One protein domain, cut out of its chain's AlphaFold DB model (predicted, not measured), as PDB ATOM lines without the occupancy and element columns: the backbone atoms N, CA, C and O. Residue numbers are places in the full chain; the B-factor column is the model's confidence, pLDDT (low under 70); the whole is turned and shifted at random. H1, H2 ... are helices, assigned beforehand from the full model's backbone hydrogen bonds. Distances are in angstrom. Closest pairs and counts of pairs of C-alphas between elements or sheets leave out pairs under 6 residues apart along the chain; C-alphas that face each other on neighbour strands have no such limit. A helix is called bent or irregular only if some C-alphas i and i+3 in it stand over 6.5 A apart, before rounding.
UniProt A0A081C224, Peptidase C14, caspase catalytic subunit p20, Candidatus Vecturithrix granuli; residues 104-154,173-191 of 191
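This is residues 104 to 154 and 173 to 191 of the 191 residues of the protein "Peptidase C14, caspase catalytic subunit p20" of Candidatus Vecturithrix granuli (UniProt A0A081C224). A helical hairpin, H2 and H3, has H1 packed on it, touching both of its helices, while H4 packs across the hairpin's closed end, near the turn of residues 134 to 136. Beyond H3, residues 147 to 153 stick out as a free loop. The printed part has 70 residues with four named helices, in the order H1, H2, H3, H4, and no named strand; its class is all helix. It is compact, with a radius of gyration of the C-alphas of 12.3 A, and flat, spanning 32 by 31 by 15 A.

H1, residues 104 to 114, starts with C-alpha 104 at (154.393, 172.420, 40.272) and is 15.0 A long. It is only just irregular: C-alphas 109 and 112 are 6.9 A apart. H2, residues 120 to 133, is the longest helix at 19.9 A. H3, residues 137 to 145, is 12.3 A long. H4, residues 176 to 186, is 15.3 A long and ends with C-alpha 186 at (152.264, 174.703, 59.951).

H1 touches H2 at a steep tilt of 58 degrees, opposite ways; their closest C-alphas, of Ala 107 and Arg 124, are 6.6 A apart. H1 touches H3 at a shallow tilt of 25 degrees, the same way, closest at the C-alphas of Ile 114 and Ala 145, 5.5 A. H2, with residues 127 to 131 alone, touches H3 in a hairpin at a steep tilt of 40 degrees, opposite ways; the C-alphas of Leu 131 and Gly 137 come closest, at 4.7 A. H2, with residues 131 to 133 alone, touches H4, about perpendicular at 89 degrees, closest at the C-alphas of Arg 132 and Pro 177, 5.5 A. H3 touches H4 at a steep tilt of 49 degrees, the same way, closest at the C-alphas of His 139 and Ala 185, 5.1 A. H1 and H4 are apart. In H2, H3 and H4 every O i to N i+4 pair is within hydrogen-bond range; in H1, 5 of 7 are.

The C-alphas farthest apart, of Ser 150 and Asp 173, are 37.1 A from each other. Residues 155 to 172 are not printed, and C-alphas 154 and 173 are 30.1 A apart across this cut. The links H1 to H2 and H2 to H3 are tight. Mean pLDDT of the printed part is 88.5; residues 173 to 174 and 188 to 191 are under 70.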
ATOM      1  N   GLU A 104     154.556 173.519  41.228       94.12
ATOM      2  CA  GLU A 104     154.393 172.420  40.272       94.12
ATOM      3  C   GLU A 104     154.944 171.110  40.827       94.12
ATOM      4  O   GLU A 104     154.282 170.072  40.733       94.12
ATOM      5  N   ASN A 105     156.115 171.176  41.458       94.94
ATOM      6  CA  ASN A 105     156.739 170.019  42.080       94.94
ATOM      7  C   ASN A 105     155.927 169.524  43.283       94.94
ATOM      8  O   ASN A 105     155.675 168.323  43.379       94.94
ATOM      9  N   LEU A 106     155.427 170.420  44.139       95.44
ATOM     10  CA  LEU A 106     154.523 170.063  45.237       95.44
ATOM     11  C   LEU A 106     153.229 169.418  44.718       95.44
ATOM     12  O   LEU A 106     152.877 168.320  45.146       95.44
ATOM     13  N   ALA A 107     152.550 170.055  43.758       95.06
ATOM     14  CA  ALA A 107     151.302 169.549  43.193       95.06
ATOM     15  C   ALA A 107     151.473 168.141  42.611       95.06
ATOM     16  O   ALA A 107     150.657 167.261  42.876       95.06
ATOM     17  N   SER A 108     152.577 167.894  41.896       94.25
ATOM     18  CA  SER A 108     152.881 166.573  41.328       94.25
ATOM     19  C   SER A 108     152.951 165.461  42.382       94.25
ATOM     20  O   SER A 108     152.576 164.323  42.106       94.25
ATOM     21  N   ARG A 109     153.394 165.790  43.602       95.81
ATOM     22  CA  ARG A 109     153.514 164.842  44.714       95.81
ATOM     23  C   ARG A 109     152.216 164.629  45.469       95.81
ATOM     24  O   ARG A 109     152.043 163.561  46.043       95.81
ATOM     25  N   LEU A 110     151.323 165.615  45.470       95.00
ATOM     26  CA  LEU A 110     150.019 165.508  46.123       95.00
ATOM     27  C   LEU A 110     148.988 164.780  45.253       95.00
ATOM     28  O   LEU A 110     148.092 164.141  45.799       95.00
ATOM     29  N   LEU A 111     149.133 164.818  43.922       93.81
ATOM     30  CA  LEU A 111     148.188 164.213  42.974       93.81
ATOM     31  C   LEU A 111     147.757 162.774  43.311       93.81
ATOM     32  O   LEU A 111     146.549 162.536  43.317       93.81
ATOM     33  N   PRO A 112     148.665 161.831  43.644       92.12
ATOM     34  CA  PRO A 112     148.275 160.455  43.967       92.12
ATOM     35  C   PRO A 112     147.313 160.333  45.155       92.12
ATOM     36  O   PRO A 112     146.614 159.332  45.276       92.12
ATOM     37  N   PHE A 113     147.266 161.338  46.033       90.75
ATOM     38  CA  PHE A 113     146.446 161.323  47.242       90.75
ATOM     39  C   PHE A 113     145.061 161.944  47.039       90.75
ATOM     40  O   PHE A 113     144.155 161.655  47.817       90.75
ATOM     41  N   ILE A 114     144.882 162.763  45.995       90.19
ATOM     42  CA  ILE A 114     143.658 163.551  45.778       90.19
ATOM     43  C   ILE A 114     142.930 163.232  44.469       90.19
ATOM     44  O   ILE A 114     141.728 163.448  44.378       90.19
ATOM     45  N   ALA A 115     143.610 162.692  43.454       87.19
ATOM     46  CA  ALA A 115     143.025 162.441  42.133       87.19
ATOM     47  C   ALA A 115     142.278 161.090  42.039       87.19
ATOM     48  O   ALA A 115     142.266 160.456  40.985       87.19
ATOM     49  N   LYS A 116     141.679 160.605  43.138       84.38
ATOM     50  CA  LYS A 116     141.029 159.283  43.193       84.38
ATOM     51  C   LYS A 116     139.813 159.235  42.252       84.38
ATOM     52  O   LYS A 116     138.746 159.729  42.594       84.38
ATOM     53  N   GLY A 117     139.978 158.635  41.071       82.31
ATOM     54  CA  GLY A 117     138.902 158.434  40.087       82.31
ATOM     55  C   GLY A 117     138.543 159.659  39.234       82.31
ATOM     56  O   GLY A 117     137.599 159.588  38.453       82.31
ATOM     57  N   ALA A 118     139.291 160.757  39.359       90.75
ATOM     58  CA  ALA A 118     139.134 161.963  38.546       90.75
ATOM     59  C   ALA A 118     140.259 162.076  37.503       90.75
ATOM     60  O   ALA A 118     141.294 161.424  37.635       90.75
ATOM     61  N   ASP A 119     140.077 162.924  36.486       94.06
ATOM     62  CA  ASP A 119     141.128 163.215  35.504       94.06
ATOM     63  C   ASP A 119     142.340 163.887  36.192       94.06
ATOM     64  O   ASP A 119     142.218 165.016  36.688       94.06
ATOM     65  N   PRO A 120     143.528 163.245  36.212       92.56
ATOM     66  CA  PRO A 120     144.714 163.800  36.859       92.56
ATOM     67  C   PRO A 120     145.150 165.155  36.293       92.56
ATOM     68  O   PRO A 120     145.719 165.963  37.029       92.56
ATOM     69  N   ILE A 121     144.898 165.421  35.007       93.94
ATOM     70  CA  ILE A 121     145.269 166.691  34.369       93.94
ATOM     71  C   ILE A 121     144.407 167.817  34.936       93.94
ATOM     72  O   ILE A 121     144.943 168.842  35.369       93.94
ATOM     73  N   GLN A 122     143.092 167.606  34.988       95.44
ATOM     74  CA  GLN A 122     142.152 168.580  35.532       95.44
ATOM     75  C   GLN A 122     142.417 168.838  37.020       95.44
ATOM     76  O   GLN A 122     142.540 169.991  37.433       95.44
ATOM     77  N   VAL A 123     142.603 167.779  37.818       95.31
ATOM     78  CA  VAL A 123     142.914 167.908  39.252       95.31
ATOM     79  C   VAL A 123     144.215 168.684  39.465       95.31
ATOM     80  O   VAL A 123     144.278 169.557  40.332       95.31
ATOM     81  N   ARG A 124     145.250 168.429  38.651       95.44
ATOM     82  CA  ARG A 124     146.523 169.161  38.727       95.44
ATOM     83  C   ARG A 124     146.339 170.648  38.452       95.44
ATOM     84  O   ARG A 124     146.928 171.465  39.158       95.44
ATOM     85  N   GLN A 125     145.570 170.999  37.423       95.69
ATOM     86  CA  GLN A 125     145.316 172.393  37.059       95.69
ATOM     87  C   GLN A 125     144.574 173.124  38.181       95.69
ATOM     88  O   GLN A 125     145.060 174.153  38.650       95.69
ATOM     89  N   SER A 126     143.479 172.550  38.688       95.69
ATOM     90  CA  SER A 126     142.718 173.129  39.801       95.69
ATOM     91  C   SER A 126     143.554 173.260  41.075       95.69
ATOM     92  O   SER A 126     143.494 174.294  41.740       95.69
ATOM     93  N   LEU A 127     144.386 172.262  41.397       96.19
ATOM     94  CA  LEU A 127     145.299 172.335  42.538       96.19
ATOM     95  C   LEU A 127     146.314 173.474  42.378       96.19
ATOM     96  O   LEU A 127     146.547 174.228  43.319       96.19
ATOM     97  N   LEU A 128     146.920 173.622  41.199       95.69
ATOM     98  CA  LEU A 128     147.880 174.697  40.951       95.69
ATOM     99  C   LEU A 128     147.241 176.079  41.043       95.69
ATOM    100  O   LEU A 128     147.857 176.997  41.578       95.69
ATOM    101  N   GLU A 129     146.022 176.241  40.537       95.81
ATOM    102  CA  GLU A 129     145.277 177.489  40.690       95.81
ATOM    103  C   GLU A 129     144.957 177.788  42.155       95.81
ATOM    104  O   GLU A 129     145.170 178.918  42.597       95.81
ATOM    105  N   LEU A 130     144.512 176.781  42.911       95.81
ATOM    106  CA  LEU A 130     144.233 176.906  44.339       95.81
ATOM    107  C   LEU A 130     145.490 177.322  45.116       95.81
ATOM    108  O   LEU A 130     145.456 178.314  45.833       95.81
ATOM    109  N   LEU A 131     146.610 176.618  44.923       95.25
ATOM    110  CA  LEU A 131     147.884 176.914  45.593       95.25
ATOM    111  C   LEU A 131     148.439 178.303  45.243       95.25
ATOM    112  O   LEU A 131     149.170 178.890  46.036       95.25
ATOM    113  N   ARG A 132     148.127 178.834  44.055       94.19
ATOM    114  CA  ARG A 132     148.540 180.186  43.651       94.19
ATOM    115  C   ARG A 132     147.678 181.279  44.277       94.19
ATOM    116  O   ARG A 132     148.203 182.345  44.576       94.19
ATOM    117  N   LYS A 133     146.371 181.041  44.414       94.62
ATOM    118  CA  LYS A 133     145.388 182.071  44.792       94.62
ATOM    119  C   LYS A 133     145.043 182.088  46.279       94.62
ATOM    120  O   LYS A 133     144.635 183.133  46.774       94.62
ATOM    121  N   ASP A 134     145.172 180.960  46.971       94.94
ATOM    122  CA  ASP A 134     144.815 180.820  48.384       94.94
ATOM    123  C   ASP A 134     145.993 180.212  49.158       94.94
ATOM    124  O   ASP A 134     146.452 179.106  48.866       94.94
ATOM    125  N   GLU A 135     146.480 180.925  50.175       94.94
ATOM    126  CA  GLU A 135     147.524 180.430  51.083       94.94
ATOM    127  C   GLU A 135     147.066 179.228  51.919       94.94
ATOM    128  O   GLU A 135     147.877 178.500  52.478       94.94
ATOM    129  N   ARG A 136     145.762 178.959  51.963       95.56
ATOM    130  CA  ARG A 136     145.188 177.779  52.611       95.56
ATOM    131  C   ARG A 136     145.129 176.579  51.676       95.56
ATOM    132  O   ARG A 136     144.744 175.494  52.107       95.56
ATOM    133  N   GLY A 137     145.492 176.745  50.403       95.50
ATOM    134  CA  GLY A 137     145.333 175.733  49.363       95.50
ATOM    135  C   GLY A 137     145.955 174.388  49.725       95.50
ATOM    136  O   GLY A 137     145.315 173.346  49.574       95.50
ATOM    137  N   LEU A 138     147.168 174.402  50.281       95.62
ATOM    138  CA  LEU A 138     147.857 173.206  50.755       95.62
ATOM    139  C   LEU A 138     147.122 172.563  51.933       95.62
ATOM    140  O   LEU A 138     146.896 171.354  51.916       95.62
ATOM    141  N   HIS A 139     146.725 173.361  52.928       94.31
ATOM    142  CA  HIS A 139     145.979 172.870  54.086       94.31
ATOM    143  C   HIS A 139     144.685 172.177  53.645       94.31
ATOM    144  O   HIS A 139     144.474 171.016  53.982       94.31
ATOM    145  N   SER A 140     143.867 172.842  52.829       93.00
ATOM    146  CA  SER A 140     142.605 172.297  52.316       93.00
ATOM    147  C   SER A 140     142.816 171.020  51.500       93.00
ATOM    148  O   SER A 140     142.084 170.048  51.666       93.00
ATOM    149  N   THR A 141     143.853 170.984  50.660       94.38
ATOM    150  CA  THR A 141     144.197 169.798  49.857       94.38
ATOM    151  C   THR A 141     144.562 168.607  50.742       94.38
ATOM    152  O   THR A 141     144.112 167.488  50.497       94.38
ATOM    153  N   VAL A 142     145.355 168.837  51.792       93.19
ATOM    154  CA  VAL A 142     145.725 167.794  52.756       93.19
ATOM    155  C   VAL A 142     144.514 167.336  53.572       93.19
ATOM    156  O   VAL A 142     144.360 166.136  53.769       93.19
ATOM    157  N   GLN A 143     143.626 168.244  53.990       90.38
ATOM    158  CA  GLN A 143     142.380 167.871  54.678       90.38
ATOM    159  C   GLN A 143     141.512 166.952  53.814       90.38
ATOM    160  O   GLN A 143     141.033 165.932  54.295       90.38
ATOM    161  N   ILE A 144     141.379 167.250  52.518       88.88
ATOM    162  CA  ILE A 144     140.663 166.383  51.569       88.88
ATOM    163  C   ILE A 144     141.345 165.013  51.460       88.88
ATOM    164  O   ILE A 144     140.675 163.984  51.506       88.88
ATOM    165  N   ALA A 145     142.678 164.981  51.357       89.75
ATOM    166  CA  ALA A 145     143.434 163.730  51.284       89.75
ATOM    167  C   ALA A 145     143.278 162.853  52.544       89.75
ATOM    168  O   ALA A 145     143.385 161.629  52.454       89.75
ATOM    169  N   LEU A 146     143.031 163.473  53.702       89.94
ATOM    170  CA  LEU A 146     142.865 162.815  55.000       89.94
ATOM    171  C   LEU A 146     141.391 162.664  55.430       89.94
ATOM    172  O   LEU A 146     141.152 162.190  56.534       89.94
ATOM    173  N   ALA A 147     140.408 163.032  54.601       83.38
ATOM    174  CA  ALA A 147     139.005 163.159  55.021       83.38
ATOM    175  C   ALA A 147     138.371 161.869  55.588       83.38
ATOM    176  O   ALA A 147     137.441 161.938  56.385       83.38
ATOM    177  N   GLU A 148     138.876 160.697  55.198       76.25
ATOM    178  CA  GLU A 148     138.401 159.383  55.669       76.25
ATOM    179  C   GLU A 148     139.307 158.766  56.751       76.25
ATOM    180  O   GLU A 148     139.189 157.586  57.085       76.25
ATOM    181  N   ALA A 149     140.262 159.532  57.276       77.50
ATOM    182  CA  ALA A 149     141.265 159.036  58.202       77.50
ATOM    183  C   ALA A 149     140.890 159.240  59.676       77.50
ATOM    184  O   ALA A 149     140.131 160.132  60.035       77.50
ATOM    185  N   SER A 150     141.492 158.433  60.556       75.50
ATOM    186  CA  SER A 150     141.423 158.646  62.008       75.50
ATOM    187  C   SER A 150     142.092 159.963  62.426       75.50
ATOM    188  O   SER A 150     143.086 160.345  61.810       75.50
ATOM    189  N   ASP A 151     141.699 160.525  63.573       77.06
ATOM    190  CA  ASP A 151     142.293 161.741  64.170       77.06
ATOM    191  C   ASP A 151     143.814 161.670  64.413       77.06
ATOM    192  O   ASP A 151     144.489 162.685  64.591       77.06
ATOM    193  N   THR A 152     144.386 160.462  64.434       79.12
ATOM    194  CA  THR A 152     145.834 160.250  64.604       79.12
ATOM    195  C   THR A 152     146.626 160.314  63.295       79.12
ATOM    196  O   THR A 152     147.860 160.346  63.319       79.12
ATOM    197  N   LEU A 153     145.950 160.338  62.142       87.06
ATOM    198  CA  LEU A 153     146.608 160.361  60.842       87.06
ATOM    199  C   LEU A 153     147.105 161.775  60.529       87.06
ATOM    200  O   LEU A 153     146.363 162.752  60.614       87.06
ATOM    201  N   ARG A 154     148.371 161.888  60.132       90.81
ATOM    202  CA  ARG A 154     148.969 163.137  59.651       90.81
ATOM    203  C   ARG A 154     149.550 162.924  58.262       90.81
ATOM    204  O   ARG A 154     149.903 161.809  57.896       90.81
ATOM    205  N   ASP A 173     156.291 185.539  39.237       55.56
ATOM    206  CA  ASP A 173     155.491 185.332  40.442       55.56
ATOM    207  C   ASP A 173     156.326 184.565  41.478       55.56
ATOM    208  O   ASP A 173     156.263 183.340  41.572       55.56
ATOM    209  N   SER A 174     157.167 185.334  42.176       68.69
ATOM    210  CA  SER A 174     157.889 185.084  43.434       68.69
ATOM    211  C   SER A 174     157.577 183.767  44.179       68.69
ATOM    212  O   SER A 174     156.416 183.373  44.260       68.69
ATOM    213  N   PRO A 175     158.541 183.133  44.884       85.06
ATOM    214  CA  PRO A 175     158.301 181.927  45.699       85.06
ATOM    215  C   PRO A 175     157.232 182.068  46.806       85.06
ATOM    216  O   PRO A 175     156.915 181.092  47.491       85.06
ATOM    217  N   LEU A 176     156.670 183.265  46.998       90.94
ATOM    218  CA  LEU A 176     155.690 183.608  48.023       90.94
ATOM    219  C   LEU A 176     154.480 182.676  48.106       90.94
ATOM    220  O   LEU A 176     154.205 182.244  49.218       90.94
ATOM    221  N   PRO A 177     153.766 182.287  47.030       93.31
ATOM    222  CA  PRO A 177     152.609 181.410  47.195       93.31
ATOM    223  C   PRO A 177     152.988 180.052  47.799       93.31
ATOM    224  O   PRO A 177     152.259 179.525  48.635       93.31
ATOM    225  N   PHE A 178     154.157 179.509  47.440       94.06
ATOM    226  CA  PHE A 178     154.674 178.284  48.052       94.06
ATOM    227  C   PHE A 178     155.020 178.490  49.533       94.06
ATOM    228  O   PHE A 178     154.658 177.663  50.373       94.06
ATOM    229  N   ILE A 179     155.686 179.602  49.857       93.94
ATOM    230  CA  ILE A 179     156.053 179.952  51.235       93.94
ATOM    231  C   ILE A 179     154.798 180.169  52.090       93.94
ATOM    232  O   ILE A 179     154.689 179.555  53.145       93.94
ATOM    233  N   ASN A 180     153.828 180.955  51.627       94.62
ATOM    234  CA  ASN A 180     152.587 181.253  52.347       94.62
ATOM    235  C   ASN A 180     151.770 179.983  52.597       94.62
ATOM    236  O   ASN A 180     151.340 179.751  53.724       94.62
ATOM    237  N   ASN A 181     151.650 179.103  51.594       95.62
ATOM    238  CA  ASN A 181     151.019 177.796  51.782       95.62
ATOM    239  C   ASN A 181     151.730 176.945  52.838       95.62
ATOM    240  O   ASN A 181     151.082 176.298  53.662       95.62
ATOM    241  N   SER A 182     153.063 176.955  52.826       94.12
ATOM    242  CA  SER A 182     153.864 176.220  53.804       94.12
ATOM    243  C   SER A 182     153.688 176.792  55.214       94.12
ATOM    244  O   SER A 182     153.484 176.023  56.148       94.12
ATOM    245  N   LEU A 183     153.716 178.121  55.365       93.12
ATOM    246  CA  LEU A 183     153.529 178.818  56.640       93.12
ATOM    247  C   LEU A 183     152.131 178.583  57.216       93.12
ATOM    248  O   LEU A 183     152.003 178.244  58.391       93.12
ATOM    249  N   TYR A 184     151.090 178.687  56.389       94.56
ATOM    250  CA  TYR A 184     149.719 178.443  56.826       94.56
ATOM    251  C   TYR A 184     149.512 176.991  57.281       94.56
ATOM    252  O   TYR A 184     148.891 176.733  58.309       94.56
ATOM    253  N   ALA A 185     150.073 176.018  56.554       91.75
ATOM    254  CA  ALA A 185     149.923 174.597  56.881       91.75
ATOM    255  C   ALA A 185     150.550 174.199  58.234       91.75
ATOM    256  O   ALA A 185     150.138 173.192  58.837       91.75
ATOM    257  N   VAL A 186     151.539 174.967  58.703       88.19
ATOM    258  CA  VAL A 186     152.264 174.703  59.951       88.19
ATOM    259  C   VAL A 186     151.813 175.559  61.130       88.19
ATOM    260  O   VAL A 186     152.136 175.208  62.268       88.19
ATOM    261  N   ASP A 187     151.067 176.640  60.892       83.31
ATOM    262  CA  ASP A 187     150.563 177.492  61.964       83.31
ATOM    263  C   ASP A 187     149.578 176.713  62.856       83.31
ATOM    264  O   ASP A 187     148.622 176.081  62.398       83.31
ATOM    265  N   LYS A 188     149.830 176.743  64.168       61.88
ATOM    266  CA  LYS A 188     149.014 176.063  65.180       61.88
ATOM    267  C   LYS A 188     147.662 176.752  65.408       61.88
ATOM    268  O   LYS A 188     146.780 176.118  65.974       61.88
ATOM    269  N   LYS A 189     147.493 178.014  64.987       56.25
ATOM    270  CA  LYS A 189     146.258 178.805  65.180       56.25
ATOM    271  C   LYS A 189     145.141 178.507  64.176       56.25
ATOM    272  O   LYS A 189     144.072 179.095  64.270       56.25
ATOM    273  N   VAL A 190     145.398 177.637  63.204       56.56
ATOM    274  CA  VAL A 190     144.472 177.292  62.113       56.56
ATOM    275  C   VAL A 190     143.479 176.176  62.514       56.56
ATOM    276  O   VAL A 190     142.671 175.747  61.696       56.56
ATOM    277  N   LEU A 191     143.522 175.712  63.770       45.56
ATOM    278  CA  LEU A 191     142.605 174.719  64.346       45.56
ATOM    279  C   LEU A 191     141.488 175.377  65.159       45.56
ATOM    280  O   LEU A 191     141.821 176.233  66.009       45.56
TER     281      LEU A 191